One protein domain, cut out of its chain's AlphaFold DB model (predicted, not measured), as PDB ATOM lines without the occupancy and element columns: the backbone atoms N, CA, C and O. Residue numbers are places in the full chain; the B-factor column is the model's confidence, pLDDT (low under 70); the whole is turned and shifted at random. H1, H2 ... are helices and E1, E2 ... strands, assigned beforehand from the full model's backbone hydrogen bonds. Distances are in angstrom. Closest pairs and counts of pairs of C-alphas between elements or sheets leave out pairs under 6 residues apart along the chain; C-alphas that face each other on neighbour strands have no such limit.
ATOM      1  N   LYS A  12     -57.608  29.062  27.819       63.62
ATOM      2  CA  LYS A  12     -56.878  30.299  28.129       63.62
ATOM      3  C   LYS A  12     -55.361  30.172  27.938       63.62
ATOM      4  O   LYS A  12     -54.773  31.051  27.319       63.62
ATOM      5  N   SER A  13     -54.733  29.089  28.403       70.00
ATOM      6  CA  SER A  13     -53.278  28.928  28.282       70.00
ATOM      7  C   SER A  13     -52.860  28.690  26.834       70.00
ATOM      8  O   SER A  13     -51.875  29.266  26.386       70.00
ATOM      9  N   LYS A  14     -53.644  27.932  26.057       75.62
ATOM     10  CA  LYS A  14     -53.367  27.709  24.629       75.62
ATOM     11  C   LYS A  14     -53.408  29.013  23.817       75.62
ATOM     12  O   LYS A  14     -52.476  29.281  23.066       75.62
ATOM     13  N   LYS A  15     -54.433  29.851  24.023       80.19
ATOM     14  CA  LYS A  15     -54.532  31.178  23.381       80.19
ATOM     15  C   LYS A  15     -53.376  32.099  23.766       80.19
ATOM     16  O   LYS A  15     -52.853  32.812  22.917       80.19
ATOM     17  N   TRP A  16     -52.969  32.067  25.033       81.19
ATOM     18  CA  TRP A  16     -51.823  32.835  25.508       81.19
ATOM     19  C   TRP A  16     -50.522  32.408  24.806       81.19
ATOM     20  O   TRP A  16     -49.823  33.257  24.261       81.19
ATOM     21  N   TYR A  17     -50.257  31.100  24.695       80.94
ATOM     22  CA  TYR A  17     -49.097  30.575  23.957       80.94
ATOM     23  C   TYR A  17     -49.097  30.976  22.473       80.94
ATOM     24  O   TYR A  17     -48.052  31.333  21.932       80.94
ATOM     25  N   GLU A  18     -50.253  30.932  21.805       83.19
ATOM     26  CA  GLU A  18     -50.378  31.332  20.396       83.19
ATOM     27  C   GLU A  18     -50.126  32.834  20.192       83.19
ATOM     28  O   GLU A  18     -49.435  33.217  19.244       83.19
ATOM     29  N   ASN A  19     -50.632  33.684  21.088       85.19
ATOM     30  CA  ASN A  19     -50.376  35.125  21.048       85.19
ATOM     31  C   ASN A  19     -48.898  35.436  21.289       85.19
ATOM     32  O   ASN A  19     -48.299  36.188  20.522       85.19
ATOM     33  N   LEU A  20     -48.291  34.794  22.290       83.56
ATOM     34  CA  LEU A  20     -46.880  34.980  22.604       83.56
ATOM     35  C   LEU A  20     -45.990  34.529  21.440       83.56
ATOM     36  O   LEU A  20     -45.024  35.209  21.103       83.56
ATOM     37  N   LYS A  21     -46.351  33.444  20.741       84.12
ATOM     38  CA  LYS A  21     -45.644  33.013  19.527       84.12
ATOM     39  C   LYS A  21     -45.673  34.082  18.430       84.12
ATOM     40  O   LYS A  21     -44.636  34.357  17.834       84.12
ATOM     41  N   LYS A  22     -46.831  34.698  18.172       85.12
ATOM     42  CA  LYS A  22     -46.958  35.767  17.164       85.12
ATOM     43  C   LYS A  22     -46.144  36.999  17.538       85.12
ATOM     44  O   LYS A  22     -45.450  37.552  16.691       85.12
ATOM     45  N   GLU A  23     -46.199  37.412  18.799       84.25
ATOM     46  CA  GLU A  23     -45.417  38.555  19.258       84.25
ATOM     47  C   GLU A  23     -43.921  38.298  19.144       84.25
ATOM     48  O   GLU A  23     -43.203  39.164  18.658       84.25
ATOM     49  N   VAL A  24     -43.458  37.101  19.506       84.44
ATOM     50  CA  VAL A  24     -42.058  36.713  19.332       84.44
ATOM     51  C   VAL A  24     -41.624  36.891  17.879       84.44
ATOM     52  O   VAL A  24     -40.646  37.595  17.636       84.44
ATOM     53  N   VAL A  25     -42.365  36.331  16.919       85.25
ATOM     54  CA  VAL A  25     -42.055  36.457  15.484       85.25
ATOM     55  C   VAL A  25     -41.967  37.929  15.069       85.25
ATOM     56  O   VAL A  25     -40.941  38.350  14.537       85.25
ATOM     57  N   ASN A  26     -42.972  38.735  15.420       85.38
ATOM     58  CA  ASN A  26     -43.000  40.162  15.094       85.38
ATOM     59  C   ASN A  26     -41.801  40.921  15.686       85.38
ATOM     60  O   ASN A  26     -41.230  41.795  15.033       85.38
ATOM     61  N   GLN A  27     -41.395  40.608  16.921       83.69
ATOM     62  CA  GLN A  27     -40.244  41.269  17.537       83.69
ATOM     63  C   GLN A  27     -38.918  40.850  16.898       83.69
ATOM     64  O   GLN A  27     -38.023  41.687  16.774       83.69
ATOM     65  N   PHE A  28     -38.776  39.593  16.469       82.44
ATOM     66  CA  PHE A  28     -37.595  39.118  15.741       82.44
ATOM     67  C   PHE A  28     -37.482  39.724  14.337       82.44
ATOM     68  O   PHE A  28     -36.375  40.018  13.880       82.44
ATOM     69  N   GLU A  29     -38.602  39.957  13.658       80.62
ATOM     70  CA  GLU A  29     -38.621  40.644  12.364       80.62
ATOM     71  C   GLU A  29     -38.205  42.111  12.507       80.62
ATOM     72  O   GLU A  29     -37.304  42.554  11.794       80.62
ATOM     73  N   ASN A  30     -38.760  42.816  13.499       81.19
ATOM     74  CA  ASN A  30     -38.537  44.248  13.727       81.19
ATOM     75  C   ASN A  30     -37.208  44.605  14.409       81.19
ATOM     76  O   ASN A  30     -36.889  45.786  14.537       81.19
ATOM     77  N   SER A  31     -36.458  43.625  14.911       80.88
ATOM     78  CA  SER A  31     -35.175  43.872  15.571       80.88
ATOM     79  C   SER A  31     -34.006  43.593  14.635       80.88
ATOM     80  O   SER A  31     -33.976  42.589  13.917       80.88
ATOM     81  N   ASN A  32     -33.011  44.479  14.673       78.06
ATOM     82  CA  ASN A  32     -31.753  44.314  13.950       78.06
ATOM     83  C   ASN A  32     -30.607  43.891  14.873       78.06
ATOM     84  O   ASN A  32     -29.608  43.352  14.405       78.06
ATOM     85  N   SER A  33     -30.762  44.098  16.182       80.06
ATOM     86  CA  SER A  33     -29.805  43.687  17.209       80.06
ATOM     87  C   SER A  33     -30.505  43.062  18.415       80.06
ATOM     88  O   SER A  33     -31.665  43.351  18.715       80.06
ATOM     89  N   ILE A  34     -29.758  42.254  19.168       81.31
ATOM     90  CA  ILE A  34     -30.197  41.666  20.438       81.31
ATOM     91  C   ILE A  34     -30.600  42.753  21.443       81.31
ATOM     92  O   ILE A  34     -31.548  42.578  22.208       81.31
ATOM     93  N   GLU A  35     -29.907  43.892  21.455       81.56
ATOM     94  CA  GLU A  35     -30.240  45.004  22.350       81.56
ATOM     95  C   GLU A  35     -31.571  45.667  21.989       81.56
ATOM     96  O   GLU A  35     -32.363  45.999  22.874       81.56
ATOM     97  N   GLU A  36     -31.846  45.826  20.693       82.56
ATOM     98  CA  GLU A  36     -33.135  46.325  20.207       82.56
ATOM     99  C   GLU A  36     -34.248  45.336  20.515       82.56
ATOM    100  O   GLU A  36     -35.304  45.738  20.999       82.56
ATOM    101  N   LEU A  37     -33.990  44.040  20.335       84.75
ATOM    102  CA  LEU A  37     -34.924  42.988  20.707       84.75
ATOM    103  C   LEU A  37     -35.278  43.075  22.201       84.75
ATOM    104  O   LEU A  37     -36.457  43.084  22.551       84.75
ATOM    105  N   LYS A  38     -34.287  43.239  23.091       84.31
ATOM    106  CA  LYS A  38     -34.530  43.446  24.533       84.31
ATOM    107  C   LYS A  38     -35.413  44.667  24.802       84.31
ATOM    108  O   LYS A  38     -36.346  44.579  25.602       84.31
ATOM    109  N   LYS A  39     -35.146  45.793  24.134       84.75
ATOM    110  CA  LYS A  39     -35.944  47.024  24.272       84.75
ATOM    111  C   LYS A  39     -37.373  46.833  23.767       84.75
ATOM    112  O   LYS A  39     -38.311  47.278  24.424       84.75
ATOM    113  N   ASN A  40     -37.547  46.152  22.640       86.25
ATOM    114  CA  ASN A  40     -38.848  45.909  22.033       86.25
ATOM    115  C   ASN A  40     -39.725  45.004  22.909       86.25
ATOM    116  O   ASN A  40     -40.875  45.352  23.179       86.25
ATOM    117  N   PHE A  41     -39.169  43.918  23.454       84.88
ATOM    118  CA  PHE A  41     -39.877  43.087  24.433       84.88
ATOM    119  C   PHE A  41     -40.216  43.864  25.708       84.88
ATOM    120  O   PHE A  41     -41.344  43.774  26.189       84.88
ATOM    121  N   SER A  42     -39.299  44.703  26.203       84.56
ATOM    122  CA  SER A  42     -39.574  45.549  27.368       84.56
ATOM    123  C   SER A  42     -40.725  46.531  27.125       84.56
ATOM    124  O   SER A  42     -41.508  46.767  28.042       84.56
ATOM    125  N   LYS A  43     -40.860  47.088  25.913       84.56
ATOM    126  CA  LYS A  43     -41.986  47.963  25.533       84.56
ATOM    127  C   LYS A  43     -43.309  47.205  25.446       84.56
ATOM    128  O   LYS A  43     -44.327  47.712  25.900       84.56
ATOM    129  N   ALA A  44     -43.282  45.986  24.912       81.31
ATOM    130  CA  ALA A  44     -44.435  45.086  24.919       81.31
ATOM    131  C   ALA A  44     -44.794  44.608  26.346       81.31
ATOM    132  O   ALA A  44     -45.888  44.107  26.590       81.31
ATOM    133  N   GLY A  45     -43.911  44.851  27.321       82.56
ATOM    134  CA  GLY A  45     -44.134  44.550  28.730       82.56
ATOM    135  C   GLY A  45     -43.669  43.159  29.145       82.56
ATOM    136  O   GLY A  45     -44.085  42.671  30.192       82.56
ATOM    137  N   TYR A  46     -42.797  42.551  28.346       85.06
ATOM    138  CA  TYR A  46     -42.142  41.284  28.628       85.06
ATOM    139  C   TYR A  46     -40.715  41.527  29.098       85.06
ATOM    140  O   TYR A  46     -39.979  42.356  28.557       85.06
ATOM    141  N   LYS A  47     -40.282  40.750  30.085       84.50
ATOM    142  CA  LYS A  47     -38.897  40.723  30.539       84.50
ATOM    143  C   LYS A  47     -38.182  39.556  29.881       84.50
ATOM    144  O   LYS A  47     -38.517  38.399  30.123       84.50
ATOM    145  N   ILE A  48     -37.164  39.857  29.085       84.69
ATOM    146  CA  ILE A  48     -36.336  38.838  28.446       84.69
ATOM    147  C   ILE A  48     -35.017  38.662  29.205       84.69
ATOM    148  O   ILE A  48     -34.333  39.633  29.534       84.69
ATOM    149  N   LYS A  49     -34.640  37.413  29.478       84.69
ATOM    150  CA  LYS A  49     -33.300  37.050  29.948       84.69
ATOM    151  C   LYS A  49     -32.643  36.182  28.885       84.69
ATOM    152  O   LYS A  49     -33.095  35.077  28.605       84.69
ATOM    153  N   ILE A  50     -31.572  36.706  28.301       81.69
ATOM    154  CA  ILE A  50     -30.719  35.980  27.361       81.69
ATOM    155  C   ILE A  50     -29.493  35.530  28.147       81.69
ATOM    156  O   ILE A  50     -28.779  36.362  28.702       81.69
ATOM    157  N   THR A  51     -29.297  34.221  28.215       78.88
ATOM    158  CA  THR A  51     -28.100  33.570  28.751       78.88
ATOM    159  C   THR A  51     -27.511  32.687  27.661       78.88
ATOM    160  O   THR A  51     -28.251  32.236  26.784       78.88
ATOM    161  N   ASP A  52     -26.225  32.360  27.758       70.00
ATOM    162  CA  ASP A  52     -25.524  31.527  26.767       70.00
ATOM    163  C   ASP A  52     -26.237  30.193  26.508       70.00
ATOM    164  O   ASP A  52     -26.232  29.670  25.397       70.00
ATOM    165  N   LYS A  53     -26.922  29.666  27.530       71.31
ATOM    166  CA  LYS A  53     -27.620  28.375  27.479       71.31
ATOM    167  C   LYS A  53     -29.100  28.477  27.122       71.31
ATOM    168  O   LYS A  53     -29.659  27.524  26.586       71.31
ATOM    169  N   THR A  54     -29.765  29.586  27.457       77.81
ATOM    170  CA  THR A  54     -31.221  29.716  27.279       77.81
ATOM    171  C   THR A  54     -31.680  31.155  27.093       77.81
ATOM    172  O   THR A  54     -31.162  32.070  27.736       77.81
ATOM    173  N   ILE A  55     -32.730  31.339  26.293       82.38
ATOM    174  CA  ILE A  55     -33.486  32.589  26.253       82.38
ATOM    175  C   ILE A  55     -34.856  32.365  26.890       82.38
ATOM    176  O   ILE A  55     -35.627  31.499  26.459       82.38
ATOM    177  N   THR A  56     -35.148  33.139  27.932       84.88
ATOM    178  CA  THR A  56     -36.411  33.085  28.668       84.88
ATOM    179  C   THR A  56     -37.169  34.397  28.553       84.88
ATOM    180  O   THR A  56     -36.602  35.479  28.700       84.88
ATOM    181  N   LEU A  57     -38.466  34.284  28.283       84.62
ATOM    182  CA  LEU A  57     -39.425  35.380  28.285       84.62
ATOM    183  C   LEU A  57     -40.264  35.265  29.550       84.62
ATOM    184  O   LEU A  57     -40.670  34.167  29.921       84.62
ATOM    185  N   THR A  58     -40.451  36.382  30.241       82.69
ATOM    186  CA  THR A  58     -41.287  36.478  31.436       82.69
ATOM    187  C   THR A  58     -42.333  37.558  31.218       82.69
ATOM    188  O   THR A  58     -41.982  38.701  30.922       82.69
ATOM    189  N   ASP A  59     -43.596  37.197  31.382       80.69
ATOM    190  CA  ASP A  59     -44.732  38.102  31.256       80.69
ATOM    191  C   ASP A  59     -44.921  38.960  32.508       80.69
ATOM    192  O   ASP A  59     -44.366  38.682  33.574       80.69
ATOM    193  N   LYS A  60     -45.800  39.963  32.400       76.88
ATOM    194  CA  LYS A  60     -46.278  40.762  33.541       76.88
ATOM    195  C   LYS A  60     -46.935  39.906  34.628       76.88
ATOM    196  O   LYS A  60     -46.859  40.250  35.801       76.88
ATOM    197  N   GLU A  61     -47.540  38.784  34.243       77.50
ATOM    198  CA  GLU A  61     -48.167  37.818  35.156       77.50
ATOM    199  C   GLU A  61     -47.150  36.851  35.800       77.50
ATOM    200  O   GLU A  61     -47.535  35.869  36.427       77.50
ATOM    201  N   ASN A  62     -45.842  37.100  35.642       75.81
ATOM    202  CA  ASN A  62     -44.735  36.244  36.095       75.81
ATOM    203  C   ASN A  62     -44.714  34.831  35.485       75.81
ATOM    204  O   ASN A  62     -43.961  33.964  35.934       75.81
ATOM    205  N   LEU A  63     -45.485  34.596  34.423       79.00
ATOM    206  CA  LEU A  63     -45.370  33.388  33.618       79.00
ATOM    207  C   LEU A  63     -44.060  33.443  32.841       79.00
ATOM    208  O   LEU A  63     -43.786  34.420  32.149       79.00
ATOM    209  N   SER A  64     -43.241  32.401  32.971       81.31
ATOM    210  CA  SER A  64     -41.959  32.315  32.275       81.31
ATOM    211  C   SER A  64     -41.941  31.146  31.304       81.31
ATOM    212  O   SER A  64     -42.314  30.023  31.646       81.31
ATOM    213  N   VAL A  65     -41.499  31.412  30.079       84.12
ATOM    214  CA  VAL A  65     -41.405  30.410  29.018       84.12
ATOM    215  C   VAL A  65     -40.061  30.524  28.317       84.12
ATOM    216  O   VAL A  65     -39.532  31.607  28.063       84.12
ATOM    217  N   ARG A  66     -39.476  29.363  28.016       84.06
ATOM    218  CA  ARG A  66     -38.259  29.262  27.211       84.06
ATOM    219  C   ARG A  66     -38.631  29.349  25.736       84.06
ATOM    220  O   ARG A  66     -39.534  28.643  25.297       84.06
ATOM    221  N   LEU A  67     -37.882  30.121  24.952       81.94
ATOM    222  CA  LEU A  67     -38.111  30.233  23.502       81.94
ATOM    223  C   LEU A  67     -38.058  28.879  22.787       81.94
ATOM    224  O   LEU A  67     -38.937  28.587  21.987       81.94
ATOM    225  N   LYS A  68     -37.131  27.999  23.185       78.50
ATOM    226  CA  LYS A  68     -37.042  26.617  22.680       78.50
ATOM    227  C   LYS A  68     -38.322  25.791  22.905       78.50
ATOM    228  O   LYS A  68     -38.577  24.831  22.184       78.50
ATOM    229  N   THR A  69     -39.098  26.121  23.937       78.75
ATOM    230  CA  THR A  69     -40.375  25.460  24.246       78.75
ATOM    231  C   THR A  69     -41.517  26.012  23.388       78.75
ATOM    232  O   THR A  69     -42.453  25.273  23.099       78.75
ATOM    233  N   LEU A  70     -41.433  27.275  22.954       77.94
ATOM    234  CA  LEU A  70     -42.388  27.899  22.030       77.94
ATOM    235  C   LEU A  70     -42.183  27.429  20.594       77.94
ATOM    236  O   LEU A  70     -43.136  27.044  19.917       77.94
ATOM    237  N   ASP A  71     -40.935  27.457  20.138       74.50
ATOM    238  CA  ASP A  71     -40.545  26.892  18.860       74.50
ATOM    239  C   ASP A  71     -39.165  26.254  18.966       74.50
ATOM    240  O   ASP A  71     -38.222  26.836  19.507       74.50
ATOM    241  N   LYS A  72     -39.039  25.041  18.428       77.00
ATOM    242  CA  LYS A  72     -37.780  24.286  18.467       77.00
ATOM    243  C   LYS A  72     -36.710  24.922  17.577       77.00
ATOM    244  O   LYS A  72     -35.532  24.647  17.772       77.00
ATOM    245  N   THR A  73     -37.131  25.750  16.623       73.88
ATOM    246  CA  THR A  73     -36.279  26.465  15.667       73.88
ATOM    247  C   THR A  73     -35.509  27.619  16.302       73.88
ATOM    248  O   THR A  73     -34.389  27.894  15.886       73.88
ATOM    249  N   TYR A  74     -36.049  28.252  17.349       72.50
ATOM    250  CA  TYR A  74     -35.373  29.324  18.083       72.50
ATOM    251  C   TYR A  74     -34.358  28.758  19.081       72.50
ATOM    252  O   TYR A  74     -34.474  28.923  20.301       72.50
ATOM    253  N   THR A  75     -33.351  28.062  18.558       75.94
ATOM    254  CA  THR A  75     -32.141  27.757  19.316       75.94
ATOM    255  C   THR A  75     -31.330  29.035  19.519       75.94
ATOM    256  O   THR A  75     -31.452  29.999  18.763       75.94
ATOM    257  N   ASN A  76     -30.496  29.053  20.557       76.25
ATOM    258  CA  ASN A  76     -29.618  30.193  20.811       76.25
ATOM    259  C   ASN A  76     -28.722  30.470  19.597       76.25
ATOM    260  O   ASN A  76     -28.665  31.604  19.139       76.25
ATOM    261  N   GLU A  77     -28.102  29.423  19.049       78.75
ATOM    262  CA  GLU A  77     -27.265  29.486  17.844       78.75
ATOM    263  C   GLU A  77     -28.006  30.141  16.678       78.75
ATOM    264  O   GLU A  77     -27.514  31.112  16.112       78.75
ATOM    265  N   TYR A  78     -29.235  29.698  16.394       80.31
ATOM    266  CA  TYR A  78     -30.050  30.275  15.328       80.31
ATOM    267  C   TYR A  78     -30.332  31.766  15.553       80.31
ATOM    268  O   TYR A  78     -30.226  32.572  14.631       80.31
ATOM    269  N   VAL A  79     -30.664  32.151  16.788       78.88
ATOM    270  CA  VAL A  79     -30.932  33.549  17.144       78.88
ATOM    271  C   VAL A  79     -29.684  34.418  16.970       78.88
ATOM    272  O   VAL A  79     -29.770  35.486  16.363       78.88
ATOM    273  N   PHE A  80     -28.527  33.972  17.460       79.56
ATOM    274  CA  PHE A  80     -27.271  34.706  17.301       79.56
ATOM    275  C   PHE A  80     -26.858  34.805  15.826       79.56
ATOM    276  O   PHE A  80     -26.558  35.903  15.359       79.56
ATOM    277  N   GLU A  81     -26.940  33.714  15.060       82.62
ATOM    278  CA  GLU A  81     -26.650  33.723  13.621       82.62
ATOM    279  C   GLU A  81     -27.572  34.660  12.833       82.62
ATOM    280  O   GLU A  81     -27.122  35.343  11.910       82.62
ATOM    281  N   MET A  82     -28.863  34.710  13.178       81.50
ATOM    282  CA  MET A  82     -29.835  35.595  12.533       81.50
ATOM    283  C   MET A  82     -29.438  37.064  12.707       81.50
ATOM    284  O   MET A  82     -29.431  37.824  11.735       81.50
ATOM    285  N   PHE A  83     -29.058  37.460  13.924       79.88
ATOM    286  CA  PHE A  83     -28.611  38.825  14.204       79.88
ATOM    287  C   PHE A  83     -27.234  39.133  13.617       79.88
ATOM    288  O   PHE A  83     -27.028  40.240  13.123       79.88
ATOM    289  N   GLU A  84     -26.312  38.171  13.578       79.75
ATOM    290  CA  GLU A  84     -25.040  38.353  12.874       79.75
ATOM    291  C   GLU A  84     -25.233  38.584  11.371       79.75
ATOM    292  O   GLU A  84     -24.554  39.429  10.784       79.75
ATOM    293  N   LYS A  85     -26.150  37.848  10.731       78.69
ATOM    294  CA  LYS A  85     -26.478  38.031   9.308       78.69
ATOM    295  C   LYS A  85     -27.089  39.410   9.059       78.69
ATOM    296  O   LYS A  85     -26.569  40.139   8.215       78.69
ATOM    297  N   LYS A  86     -28.096  39.807   9.849       75.44
ATOM    298  CA  LYS A  86     -28.709  41.146   9.775       75.44
ATOM    299  C   LYS A  86     -27.684  42.267   9.995       75.44
ATOM    300  O   LYS A  86     -27.653  43.237   9.242       75.44
ATOM    301  N   GLY A  87     -26.783  42.113  10.966       68.19
ATOM    302  CA  GLY A  87     -25.698  43.067  11.209       68.19
ATOM    303  C   GLY A  87     -24.744  43.205  10.016       68.19
ATOM    304  O   GLY A  87     -24.392  44.318   9.625       68.19
ATOM    305  N   LYS A  88     -24.361  42.091   9.377       64.19
ATOM    306  CA  LYS A  88     -23.506  42.097   8.172       64.19
ATOM    307  C   LYS A  88     -24.190  42.758   6.970       64.19
ATOM    308  O   LYS A  88     -23.505  43.393   6.168       64.19
ATOM    309  N   GLU A  89     -25.506  42.619   6.829       60.94
ATOM    310  CA  GLU A  89     -26.282  43.283   5.773       60.94
ATOM    311  C   GLU A  89     -26.309  44.804   5.954       60.94
ATOM    312  O   GLU A  89     -26.015  45.525   5.000       60.94
ATOM    313  N   LEU A  90     -26.526  45.289   7.180       59.91
ATOM    314  CA  LEU A  90     -26.491  46.723   7.496       59.91
ATOM    315  C   LEU A  90     -25.124  47.357   7.201       59.91
ATOM    316  O   LEU A  90     -25.042  48.445   6.632       59.91
ATOM    317  N   ILE A  91     -24.033  46.657   7.521       60.34
ATOM    318  CA  ILE A  91     -22.672  47.141   7.244       60.34
ATOM    319  C   ILE A  91     -22.410  47.219   5.730       60.34
ATOM    320  O   ILE A  91     -21.713  48.124   5.264       60.34
ATOM    321  N   LYS A  92     -22.949  46.288   4.931       62.22
ATOM    322  CA  LYS A  92     -22.824  46.344   3.465       62.22
ATOM    323  C   LYS A  92     -23.582  47.538   2.890       62.22
ATOM    324  O   LYS A  92     -22.973  48.301   2.142       62.22
ATOM    325  N   SER A  93     -24.838  47.754   3.294       59.31
ATOM    326  CA  SER A  93     -25.622  48.906   2.828       59.31
ATOM    327  C   SER A  93     -24.966  50.234   3.200       59.31
ATOM    328  O   SER A  93     -24.839  51.113   2.355       59.31
ATOM    329  N   GLU A  94     -24.429  50.356   4.417       59.56
ATOM    330  CA  GLU A  94     -23.768  51.588   4.858       59.56
ATOM    331  C   GLU A  94     -22.482  51.878   4.055       59.56
ATOM    332  O   GLU A  94     -22.159  53.027   3.741       59.56
ATOM    333  N   ASN A  95     -21.745  50.830   3.679       58.91
ATOM    334  CA  ASN A  95     -20.568  50.950   2.818       58.91
ATOM    335  C   ASN A  95     -20.931  51.299   1.369       58.91
ATOM    336  O   ASN A  95     -20.202  52.058   0.722       58.91
ATOM    337  N   ASP A  96     -22.043  50.778   0.855       59.78
ATOM    338  CA  ASP A  96     -22.544  51.110  -0.479       59.78
ATOM    339  C   ASP A  96     -23.068  52.551  -0.544       59.78
ATOM    340  O   ASP A  96     -22.771  53.271  -1.504       59.78
ATOM    341  N   ASP A  97     -23.721  53.031   0.513       58.03
ATOM    342  CA  ASP A  97     -24.144  54.425   0.652       58.03
ATOM    343  C   ASP A  97     -22.947  55.379   0.714       58.03
ATOM    344  O   ASP A  97     -22.903  56.374  -0.021       58.03
TER     345      ASP A  97
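AT A GLANCE: This is residues 12 to 97 of the 134 residues of an uncharacterized protein of Leptotrichia trevisanii (UniProt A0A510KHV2). A helical hairpin, H1 and H2, and a small three-stranded sheet make a body, with H2 packed on the sheet near strand E1; the long last helix H4 runs away from this body, and its residues 91 to 97 stick out. H1 and H4 together make most of the length. The printed part has 86 residues with four named helices and three named strands, in the order H1 H2 E1 E2 E3 H3 H4, the sheet is antiparallel in the order E1 E2 E3, and the class is mostly helix. It is only just compact, close to loose, with a radius of gyration of the C-alphas of 14.0 A and spans of 49 by 24 by 20 A.

IN THESE COORDINATES: H1, residues 12 to 30, begins at C-alpha 12 (-56.878, 30.299, 28.129) and is 27.2 A long. H2 is residues 34 to 44, 15.3 A. E1 is residues 47 to 50, E2 55 to 58 and E3 64 to 66. H3 is residues 67 to 70. H4, residues 76 to 97, is 32.0 A long and ends at C-alpha 97 (-24.144, 54.425, 0.652).

HOW THE PARTS SIT: H1 touches H2 with residues 27 to 30 alone, closest at the C-alphas of Gln 27 and Leu 37, 6.4 A, at a steep tilt of 44 degrees, opposite ways. H2 is on the sheet at a height of 7.6 A. E1, E2 and E3 form a meander, each strand the antiparallel neighbour of the one before: N 47 and O 58 are 2.8 A apart, N 57 and O 65 2.9 A, within hydrogen-bond range. H3 only grazes the sheet. H4 is close to H2 but not clearly touching, the closest C-alphas, of Ile 34 and Phe 83, being 7.0 A apart. Every O i to N i+4 pair is within hydrogen-bond range in H1, H2 and H4; H3 is too short for one.

THE WHOLE: The C-alphas of Lys 12 and Asp 96, the two farthest apart, are 49.3 A apart. The printed part has no cut, and its links are tight. Residue 12 and residues 87 to 97 have pLDDT under 70.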